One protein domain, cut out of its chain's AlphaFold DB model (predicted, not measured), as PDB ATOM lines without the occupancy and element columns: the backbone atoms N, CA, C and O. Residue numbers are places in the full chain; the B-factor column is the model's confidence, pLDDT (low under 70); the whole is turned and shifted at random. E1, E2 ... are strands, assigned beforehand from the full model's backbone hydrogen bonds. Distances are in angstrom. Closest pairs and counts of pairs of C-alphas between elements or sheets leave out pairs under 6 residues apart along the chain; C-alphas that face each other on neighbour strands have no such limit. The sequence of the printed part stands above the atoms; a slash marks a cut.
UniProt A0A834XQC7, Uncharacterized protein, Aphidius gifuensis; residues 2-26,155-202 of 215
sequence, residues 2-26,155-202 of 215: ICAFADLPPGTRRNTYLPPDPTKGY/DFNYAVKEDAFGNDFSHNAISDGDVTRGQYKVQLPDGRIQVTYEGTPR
ATOM      1  N   ILE A   2     185.569 103.528  74.661       28.19
ATOM      2  CA  ILE A   2     186.974 103.962  74.563       28.19
ATOM      3  C   ILE A   2     187.621 103.574  75.893       28.19
ATOM      4  O   ILE A   2     187.492 104.287  76.887       28.19
ATOM      5  N   CYS A   3     188.194 102.373  75.955       27.84
ATOM      6  CA  CYS A   3     188.915 101.916  77.139       27.84
ATOM      7  C   CYS A   3     190.265 102.636  77.196       27.84
ATOM      8  O   CYS A   3     191.204 102.258  76.512       27.84
ATOM      9  N   ALA A   4     190.345 103.676  78.026       33.56
ATOM     10  CA  ALA A   4     191.558 104.434  78.323       33.56
ATOM     11  C   ALA A   4     192.466 103.713  79.340       33.56
ATOM     12  O   ALA A   4     192.965 104.334  80.288       33.56
ATOM     13  N   PHE A   5     192.680 102.408  79.153       39.06
ATOM     14  CA  PHE A   5     193.912 101.797  79.640       39.06
ATOM     15  C   PHE A   5     195.008 102.330  78.735       39.06
ATOM     16  O   PHE A   5     194.786 102.476  77.537       39.06
ATOM     17  N   ALA A   6     196.131 102.738  79.311       50.75
ATOM     18  CA  ALA A   6     197.294 103.128  78.541       50.75
ATOM     19  C   ALA A   6     197.591 102.023  77.526       50.75
ATOM     20  O   ALA A   6     198.146 101.005  77.920       50.75
ATOM     21  N   ASP A   7     197.196 102.171  76.266       43.47
ATOM     22  CA  ASP A   7     197.537 101.160  75.274       43.47
ATOM     23  C   ASP A   7     198.825 101.604  74.600       43.47
ATOM     24  O   ASP A   7     198.915 101.868  73.405       43.47
ATOM     25  N   LEU A   8     199.865 101.694  75.433       50.25
ATOM     26  CA  LEU A   8     201.107 101.146  74.944       50.25
ATOM     27  C   LEU A   8     200.778  99.688  74.593       50.25
ATOM     28  O   LEU A   8     200.294  98.988  75.488       50.25
ATOM     29  N   PRO A   9     200.993  99.241  73.346       45.81
ATOM     30  CA  PRO A   9     200.557  97.928  72.896       45.81
ATOM     31  C   PRO A   9     200.956  96.842  73.909       45.81
ATOM     32  O   PRO A   9     202.033  96.951  74.526       45.81
ATOM     33  N   PRO A  10     200.121  95.802  74.104       37.72
ATOM     34  CA  PRO A  10     200.363  94.767  75.101       37.72
ATOM     35  C   PRO A  10     201.798  94.227  74.998       37.72
ATOM     36  O   PRO A  10     202.186  93.666  73.978       37.72
ATOM     37  N   GLY A  11     202.603  94.430  76.049       41.50
ATOM     38  CA  GLY A  11     204.028  94.062  76.077       41.50
ATOM     39  C   GLY A  11     205.004  95.229  76.248       41.50
ATOM     40  O   GLY A  11     206.196  95.004  76.463       41.50
ATOM     41  N   THR A  12     204.526  96.471  76.227       50.03
ATOM     42  CA  THR A  12     205.402  97.633  76.401       50.03
ATOM     43  C   THR A  12     205.817  97.812  77.867       50.03
ATOM     44  O   THR A  12     205.072  98.322  78.699       50.03
ATOM     45  N   ARG A  13     207.040  97.375  78.190       49.59
ATOM     46  CA  ARG A  13     207.684  97.513  79.514       49.59
ATOM     47  C   ARG A  13     208.703  98.657  79.588       49.59
ATOM     48  O   ARG A  13     209.627  98.614  80.396       49.59
ATOM     49  N   ARG A  14     208.622  99.629  78.677       59.75
ATOM     50  CA  ARG A  14     209.615 100.706  78.546       59.75
ATOM     51  C   ARG A  14     208.955 102.057  78.320       59.75
ATOM     52  O   ARG A  14     207.854 102.124  77.775       59.75
ATOM     53  N   ASN A  15     209.674 103.114  78.696       62.28
ATOM     54  CA  ASN A  15     209.346 104.492  78.332       62.28
ATOM     55  C   ASN A  15     209.159 104.571  76.820       62.28
ATOM     56  O   ASN A  15     210.042 104.156  76.071       62.28
ATOM     57  N   THR A  16     207.999 105.052  76.394       64.50
ATOM     58  CA  THR A  16     207.587 104.977  74.998       64.50
ATOM     59  C   THR A  16     206.909 106.277  74.605       64.50
ATOM     60  O   THR A  16     205.995 106.754  75.282       64.50
ATOM     61  N   TYR A  17     207.374 106.839  73.494       62.12
ATOM     62  CA  TYR A  17     206.653 107.845  72.731       62.12
ATOM     63  C   TYR A  17     205.763 107.125  71.730       62.12
ATOM     64  O   TYR A  17     206.255 106.323  70.935       62.12
ATOM     65  N   LEU A  18     204.464 107.393  71.788       63.31
ATOM     66  CA  LEU A  18     203.547 106.983  70.737       63.31
ATOM     67  C   LEU A  18     203.471 108.162  69.768       63.31
ATOM     68  O   LEU A  18     202.965 109.217  70.165       63.31
ATOM     69  N   PRO A  19     204.000 108.027  68.538       57.47
ATOM     70  CA  PRO A  19     203.825 109.075  67.556       57.47
ATOM     71  C   PRO A  19     202.322 109.273  67.307       57.47
ATOM     72  O   PRO A  19     201.551 108.308  67.394       57.47
ATOM     73  N   PRO A  20     201.899 110.509  67.025       56.09
ATOM     74  CA  PRO A  20     200.519 110.793  66.672       56.09
ATOM     75  C   PRO A  20     200.095 110.013  65.433       56.09
ATOM     76  O   PRO A  20     200.928 109.589  64.630       56.09
ATOM     77  N   ASP A  21     198.786 109.824  65.286       59.97
ATOM     78  CA  ASP A  21     198.230 109.057  64.178       59.97
ATOM     79  C   ASP A  21     198.671 109.671  62.829       59.97
ATOM     80  O   ASP A  21     198.290 110.807  62.517       59.97
ATOM     81  N   PRO A  22     199.466 108.953  62.006       53.62
ATOM     82  CA  PRO A  22     200.010 109.493  60.762       53.62
ATOM     83  C   PRO A  22     198.917 109.800  59.731       53.62
ATOM     84  O   PRO A  22     199.149 110.561  58.794       53.62
ATOM     85  N   THR A  23     197.699 109.272  59.909       52.62
ATOM     86  CA  THR A  23     196.547 109.595  59.050       52.62
ATOM     87  C   THR A  23     196.077 111.042  59.180       52.62
ATOM     88  O   THR A  23     195.315 111.518  58.338       52.62
ATOM     89  N   LYS A  24     196.541 111.764  60.204       56.78
ATOM     90  CA  LYS A  24     196.202 113.170  60.435       56.78
ATOM     91  C   LYS A  24     197.017 114.142  59.569       56.78
ATOM     92  O   LYS A  24     196.696 115.325  59.553       56.78
ATOM     93  N   GLY A  25     198.019 113.652  58.828       54.25
ATOM     94  CA  GLY A  25     198.753 114.433  57.823       54.25
ATOM     95  C   GLY A  25     199.724 115.476  58.384       54.25
ATOM     96  O   GLY A  25     200.114 116.388  57.661       54.25
ATOM     97  N   TYR A  26     200.103 115.366  59.658       58.81
ATOM     98  CA  TYR A  26     201.033 116.290  60.303       58.81
ATOM     99  C   TYR A  26     202.461 115.725  60.289       58.81
ATOM    100  O   TYR A  26     202.716 114.656  60.847       58.81
ATOM    101  N   ASP A 155     199.382 116.741  68.017       79.69
ATOM    102  CA  ASP A 155     198.924 115.537  68.705       79.69
ATOM    103  C   ASP A 155     200.176 114.854  69.260       79.69
ATOM    104  O   ASP A 155     201.144 114.622  68.535       79.69
ATOM    105  N   PHE A 156     200.227 114.622  70.567       77.75
ATOM    106  CA  PHE A 156     201.329 113.886  71.166       77.75
ATOM    107  C   PHE A 156     200.849 112.983  72.289       77.75
ATOM    108  O   PHE A 156     199.884 113.272  73.003       77.75
ATOM    109  N   ASN A 157     201.604 111.906  72.494       79.38
ATOM    110  CA  ASN A 157     201.416 111.003  73.611       79.38
ATOM    111  C   ASN A 157     202.764 110.433  74.071       79.38
ATOM    112  O   ASN A 157     203.561 109.940  73.270       79.38
ATOM    113  N   TYR A 158     203.014 110.472  75.376       75.88
ATOM    114  CA  TYR A 158     204.144 109.781  75.982       75.88
ATOM    115  C   TYR A 158     203.750 109.089  77.283       75.88
ATOM    116  O   TYR A 158     202.880 109.542  78.032       75.88
ATOM    117  N   ALA A 159     204.460 108.003  77.579       76.75
ATOM    118  CA  ALA A 159     204.337 107.284  78.834       76.75
ATOM    119  C   ALA A 159     205.711 106.880  79.380       76.75
ATOM    120  O   ALA A 159     206.619 106.496  78.636       76.75
ATOM    121  N   VAL A 160     205.844 106.962  80.701       79.81
ATOM    122  CA  VAL A 160     207.019 106.544  81.468       79.81
ATOM    123  C   VAL A 160     206.582 105.420  82.389       79.81
ATOM    124  O   VAL A 160     205.660 105.599  83.184       79.81
ATOM    125  N   LYS A 161     207.249 104.270  82.282       78.56
ATOM    126  CA  LYS A 161     207.004 103.117  83.146       78.56
ATOM    127  C   LYS A 161     208.330 102.532  83.594       78.56
ATOM    128  O   LYS A 161     209.110 102.048  82.773       78.56
ATOM    129  N   GLU A 162     208.572 102.573  84.899       73.62
ATOM    130  CA  GLU A 162     209.805 102.086  85.505       73.62
ATOM    131  C   GLU A 162     209.510 101.113  86.647       73.62
ATOM    132  O   GLU A 162     209.159 101.503  87.761       73.62
ATOM    133  N   ASP A 163     209.718  99.824  86.370       69.38
ATOM    134  CA  ASP A 163     209.449  98.735  87.314       69.38
ATOM    135  C   ASP A 163     210.324  98.814  88.585       69.38
ATOM    136  O   ASP A 163     209.909  98.368  89.651       69.38
ATOM    137  N   ALA A 164     211.533  99.386  88.493       66.06
ATOM    138  CA  ALA A 164     212.507  99.408  89.590       66.06
ATOM    139  C   ALA A 164     212.136 100.371  90.731       66.06
ATOM    140  O   ALA A 164     212.446 100.096  91.889       66.06
ATOM    141  N   PHE A 165     211.478 101.486  90.407       67.75
ATOM    142  CA  PHE A 165     211.110 102.527  91.373       67.75
ATOM    143  C   PHE A 165     209.594 102.746  91.461       67.75
ATOM    144  O   PHE A 165     209.147 103.571  92.252       67.75
ATOM    145  N   GLY A 166     208.803 101.995  90.685       68.94
ATOM    146  CA  GLY A 166     207.340 102.080  90.689       68.94
ATOM    147  C   GLY A 166     206.797 103.370  90.074       68.94
ATOM    148  O   GLY A 166     205.676 103.764  90.381       68.94
ATOM    149  N   ASN A 167     207.587 104.043  89.235       75.31
ATOM    150  CA  ASN A 167     207.188 105.275  88.564       75.31
ATOM    151  C   ASN A 167     206.290 104.946  87.360       75.31
ATOM    152  O   ASN A 167     206.736 104.267  86.430       75.31
ATOM    153  N   ASP A 168     205.056 105.455  87.364       82.31
ATOM    154  CA  ASP A 168     204.086 105.295  86.272       82.31
ATOM    155  C   ASP A 168     203.407 106.642  85.962       82.31
ATOM    156  O   ASP A 168     202.685 107.210  86.794       82.31
ATOM    157  N   PHE A 169     203.693 107.178  84.770       83.81
ATOM    158  CA  PHE A 169     203.211 108.474  84.294       83.81
ATOM    159  C   PHE A 169     202.779 108.395  82.829       83.81
ATOM    160  O   PHE A 169     203.435 107.750  82.012       83.81
ATOM    161  N   SER A 170     201.738 109.143  82.460       83.06
ATOM    162  CA  SER A 170     201.351 109.310  81.053       83.06
ATOM    163  C   SER A 170     200.770 110.687  80.777       83.06
ATOM    164  O   SER A 170     200.064 111.234  81.624       83.06
ATOM    165  N   HIS A 171     200.988 111.203  79.573       85.00
ATOM    166  CA  HIS A 171     200.428 112.471  79.128       85.00
ATOM    167  C   HIS A 171     200.073 112.391  77.647       85.00
ATOM    168  O   HIS A 171     200.893 111.972  76.831       85.00
ATOM    169  N   ASN A 172     198.864 112.825  77.311       85.56
ATOM    170  CA  ASN A 172     198.442 113.017  75.934       85.56
ATOM    171  C   ASN A 172     197.724 114.356  75.772       85.56
ATOM    172  O   ASN A 172     196.877 114.693  76.602       85.56
ATOM    173  N   ALA A 173     198.009 115.066  74.683       82.25
ATOM    174  CA  ALA A 173     197.320 116.302  74.338       82.25
ATOM    175  C   ALA A 173     197.218 116.488  72.824       82.25
ATOM    176  O   ALA A 173     198.112 116.107  72.070       82.25
ATOM    177  N   ILE A 174     196.105 117.083  72.402       81.56
ATOM    178  CA  ILE A 174     195.756 117.341  71.006       81.56
ATOM    179  C   ILE A 174     195.297 118.794  70.884       81.56
ATOM    180  O   ILE A 174     194.521 119.266  71.717       81.56
ATOM    181  N   SER A 175     195.731 119.478  69.832       83.38
ATOM    182  CA  SER A 175     195.272 120.806  69.435       83.38
ATOM    183  C   SER A 175     194.886 120.828  67.962       83.38
ATOM    184  O   SER A 175     195.598 120.273  67.128       83.38
ATOM    185  N   ASP A 176     193.770 121.484  67.646       79.38
ATOM    186  CA  ASP A 176     193.362 121.807  66.271       79.38
ATOM    187  C   ASP A 176     193.937 123.151  65.776       79.38
ATOM    188  O   ASP A 176     193.683 123.535  64.639       79.38
ATOM    189  N   GLY A 177     194.746 123.821  66.603       79.38
ATOM    190  CA  GLY A 177     195.302 125.151  66.358       79.38
ATOM    191  C   GLY A 177     194.624 126.239  67.187       79.38
ATOM    192  O   GLY A 177     195.296 127.140  67.682       79.38
ATOM    193  N   ASP A 178     193.330 126.082  67.461       79.31
ATOM    194  CA  ASP A 178     192.545 127.011  68.282       79.31
ATOM    195  C   ASP A 178     192.326 126.466  69.701       79.31
ATOM    196  O   ASP A 178     192.243 127.194  70.696       79.31
ATOM    197  N   VAL A 179     192.173 125.146  69.810       82.00
ATOM    198  CA  VAL A 179     191.696 124.475  71.011       82.00
ATOM    199  C   VAL A 179     192.568 123.288  71.349       82.00
ATOM    200  O   VAL A 179     192.510 122.238  70.712       82.00
ATOM    201  N   THR A 180     193.276 123.422  72.465       84.06
ATOM    202  CA  THR A 180     194.039 122.334  73.071       84.06
ATOM    203  C   THR A 180     193.167 121.568  74.052       84.06
ATOM    204  O   THR A 180     192.440 122.171  74.844       84.06
ATOM    205  N   ARG A 181     193.258 120.237  74.037       85.19
ATOM    206  CA  ARG A 181     192.659 119.328  75.022       85.19
ATOM    207  C   ARG A 181     193.614 118.178  75.315       85.19
ATOM    208  O   ARG A 181     194.149 117.573  74.391       85.19
ATOM    209  N   GLY A 182     193.762 117.823  76.582       88.62
ATOM    210  CA  GLY A 182     194.668 116.766  77.010       88.62
ATOM    211  C   GLY A 182     194.348 116.216  78.393       88.62
ATOM    212  O   GLY A 182     193.407 116.645  79.068       88.62
ATOM    213  N   GLN A 183     195.126 115.224  78.807       85.81
ATOM    214  CA  GLN A 183     195.089 114.674  80.156       85.81
ATOM    215  C   GLN A 183     196.477 114.204  80.597       85.81
ATOM    216  O   GLN A 183     197.250 113.637  79.824       85.81
ATOM    217  N   TYR A 184     196.735 114.355  81.886       87.75
ATOM    218  CA  TYR A 184     197.920 113.882  82.577       87.75
ATOM    219  C   TYR A 184     197.517 112.839  83.619       87.75
ATOM    220  O   TYR A 184     196.570 113.055  84.379       87.75
ATOM    221  N   LYS A 185     198.228 111.710  83.675       86.56
ATOM    222  CA  LYS A 185     198.030 110.662  84.683       86.56
ATOM    223  C   LYS A 185     199.318 110.415  85.454       86.56
ATOM    224  O   LYS A 185     200.382 110.291  84.851       86.56
ATOM    225  N   VAL A 186     199.197 110.291  86.772       88.12
ATOM    226  CA  VAL A 186     200.294 109.933  87.679       88.12
ATOM    227  C   VAL A 186     199.832 108.886  88.680       88.12
ATOM    228  O   VAL A 186     198.752 109.011  89.266       88.12
ATOM    229  N   GLN A 187     200.656 107.865  88.890       85.12
ATOM    230  CA  GLN A 187     200.513 106.980  90.035       85.12
ATOM    231  C   GLN A 187     201.116 107.633  91.280       85.12
ATOM    232  O   GLN A 187     202.293 107.988  91.316       85.12
ATOM    233  N   LEU A 188     200.291 107.806  92.310       86.38
ATOM    234  CA  LEU A 188     200.722 108.324  93.601       86.38
ATOM    235  C   LEU A 188     201.350 107.204  94.454       86.38
ATOM    236  O   LEU A 188     201.032 106.027  94.257       86.38
ATOM    237  N   PRO A 189     202.188 107.542  95.457       80.62
ATOM    238  CA  PRO A 189     202.840 106.554  96.325       80.62
ATOM    239  C   PRO A 189     201.881 105.665  97.132       80.62
ATOM    240  O   PRO A 189     202.275 104.614  97.624       80.62
ATOM    241  N   ASP A 190     200.624 106.083  97.282       82.25
ATOM    242  CA  ASP A 190     199.568 105.305  97.936       82.25
ATOM    243  C   ASP A 190     198.895 104.282  96.996       82.25
ATOM    244  O   ASP A 190     197.936 103.614  97.383       82.25
ATOM    245  N   GLY A 191     199.388 104.163  95.760       78.88
ATOM    246  CA  GLY A 191     198.890 103.257  94.732       78.88
ATOM    247  C   GLY A 191     197.685 103.788  93.951       78.88
ATOM    248  O   GLY A 191     197.255 103.130  93.002       78.88
ATOM    249  N   ARG A 192     197.136 104.962  94.298       87.44
ATOM    250  CA  ARG A 192     196.030 105.578  93.549       87.44
ATOM    251  C   ARG A 192     196.532 106.253  92.279       87.44
ATOM    252  O   ARG A 192     197.667 106.712  92.203       87.44
ATOM    253  N   ILE A 193     195.645 106.360  91.292       85.69
ATOM    254  CA  ILE A 193     195.902 107.109  90.062       85.69
ATOM    255  C   ILE A 193     195.201 108.458  90.142       85.69
ATOM    256  O   ILE A 193     193.988 108.523  90.355       85.69
ATOM    257  N   GLN A 194     195.961 109.528  89.933       88.06
ATOM    258  CA  GLN A 194     195.421 110.860  89.720       88.06
ATOM    259  C   GLN A 194     195.372 111.155  88.221       88.06
ATOM    260  O   GLN A 194     196.348 110.927  87.509       88.06
ATOM    261  N   VAL A 195     194.235 111.682  87.761       87.69
ATOM    262  CA  VAL A 195     194.030 112.140  86.383       87.69
ATOM    263  C   VAL A 195     193.691 113.627  86.412       87.69
ATOM    264  O   VAL A 195     192.742 114.030  87.083       87.69
ATOM    265  N   THR A 196     194.457 114.425  85.679       90.81
ATOM    266  CA  THR A 196     194.240 115.863  85.497       90.81
ATOM    267  C   THR A 196     193.912 116.113  84.035       90.81
ATOM    268  O   THR A 196     194.652 115.667  83.168       90.81
ATOM    269  N   TYR A 197     192.823 116.822  83.755       87.19
ATOM    270  CA  TYR A 197     192.466 117.223  82.395       87.19
ATOM    271  C   TYR A 197     192.941 118.647  82.137       87.19
ATOM    272  O   TYR A 197     192.820 119.511  83.004       87.19
ATOM    273  N   GLU A 198     193.440 118.886  80.936       82.44
ATOM    274  CA  GLU A 198     193.873 120.196  80.471       82.44
ATOM    275  C   GLU A 198     193.124 120.579  79.196       82.44
ATOM    276  O   GLU A 198     192.695 119.728  78.412       82.44
ATOM    277  N   GLY A 199     192.945 121.878  78.995       81.62
ATOM    278  CA  GLY A 199     192.456 122.400  77.734       81.62
ATOM    279  C   GLY A 199     192.030 123.855  77.802       81.62
ATOM    280  O   GLY A 199     191.771 124.391  78.883       81.62
ATOM    281  N   THR A 200     191.958 124.497  76.638       73.81
ATOM    282  CA  THR A 200     191.412 125.849  76.531       73.81
ATOM    283  C   THR A 200     189.889 125.781  76.693       73.81
ATOM    284  O   THR A 200     189.209 125.051  75.961       73.81
ATOM    285  N   PRO A 201     189.303 126.486  77.680       58.53
ATOM    286  CA  PRO A 201     187.856 126.544  77.799       58.53
ATOM    287  C   PRO A 201     187.306 127.338  76.611       58.53
ATOM    288  O   PRO A 201     187.638 128.508  76.437       58.53
ATOM    289  N   ARG A 202     186.431 126.727  75.804       55.59
ATOM    290  CA  ARG A 202     185.616 127.485  74.848       55.59
ATOM    291  C   ARG A 202     184.666 128.373  75.653       55.59
ATOM    292  O   ARG A 202     183.688 127.872  76.200       55.59
TER     293      ARG A 202
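What this domain is: This is residues 2 to 26 and 155 to 202 of the 215 residues of an uncharacterized protein of Aphidius gifuensis (UniProt A0A834XQC7). The model is one antiparallel sheet, a single gently twisted wall of strands: four long strands, E2 to E5, run back and forth side by side, and a short strand, E1, is added along E2 at one edge. The stretch of residues 2 to 15, with no named element, loops over part of one face, and the other face is bare. The printed part has 73 residues with no named helix and five named strands, E1 E2 E3 E4 E5 along the chain, which is also their order across the sheet. The class is all strand, though under half of the residues, 35 of 73, are in named elements. The whole is only just loose, close to compact, with a radius of gyration of the C-alphas of 13.7 A, and its C-alphas span 39 by 27 by 20 A.

Where its parts are: E3, residues 167 to 175, is the longest strand, 27.4 A from first to last C-alpha; its C-alpha 167 is at (207.188, 105.275, 88.564). E2, residues 155 to 162, is 24.1 A long, and E4, residues 180 to 187, is 23.8 A long. E5, residues 193 to 199, is 19.9 A long and ends with C-alpha 199 at (192.456, 122.400, 77.734). E1, residues 16 to 18, begins with C-alpha 16 at (207.587, 104.977, 74.998).

How they stand to each other: E2, E3, E4 and E5 form a meander, each strand the antiparallel neighbour of the one before. E2 and E3 are a hairpin with an angle of 180 degrees between their directions; N 160 and O 169 are within hydrogen-bond range at 2.9 A. E3 and E4 are a hairpin at 175 degrees, with N 174 and O 181 within range at 2.8 A. E4 and E5 are a hairpin at 166 degrees, with N 184 and O 196 within range at 2.8 A. On the other side of E2 from E3, E1 is antiparallel to E2 at 161 degrees; C-alphas 17 and 158 face each other at 4.5 A, and N 18 and O 157 are within range at 3.1 A. E1 and E5 are the edge strands and are apart. From edge to edge the strands' lines turn by 38 degrees.

The domain as a whole: The two C-alphas farthest apart are those of Ala 164 and Arg 202, at 41.6 A. Residues 27 to 154 are not printed, and C-alphas 26 and 155 are 8.7 A apart across this cut, which lies in the link from E1 to E2. The links E2 to E3, E3 to E4 and E4 to E5 are tight. The mean pLDDT of the printed part is 70.0; residues 2 to 26, 163 to 166 and 201 to 202 are under 70.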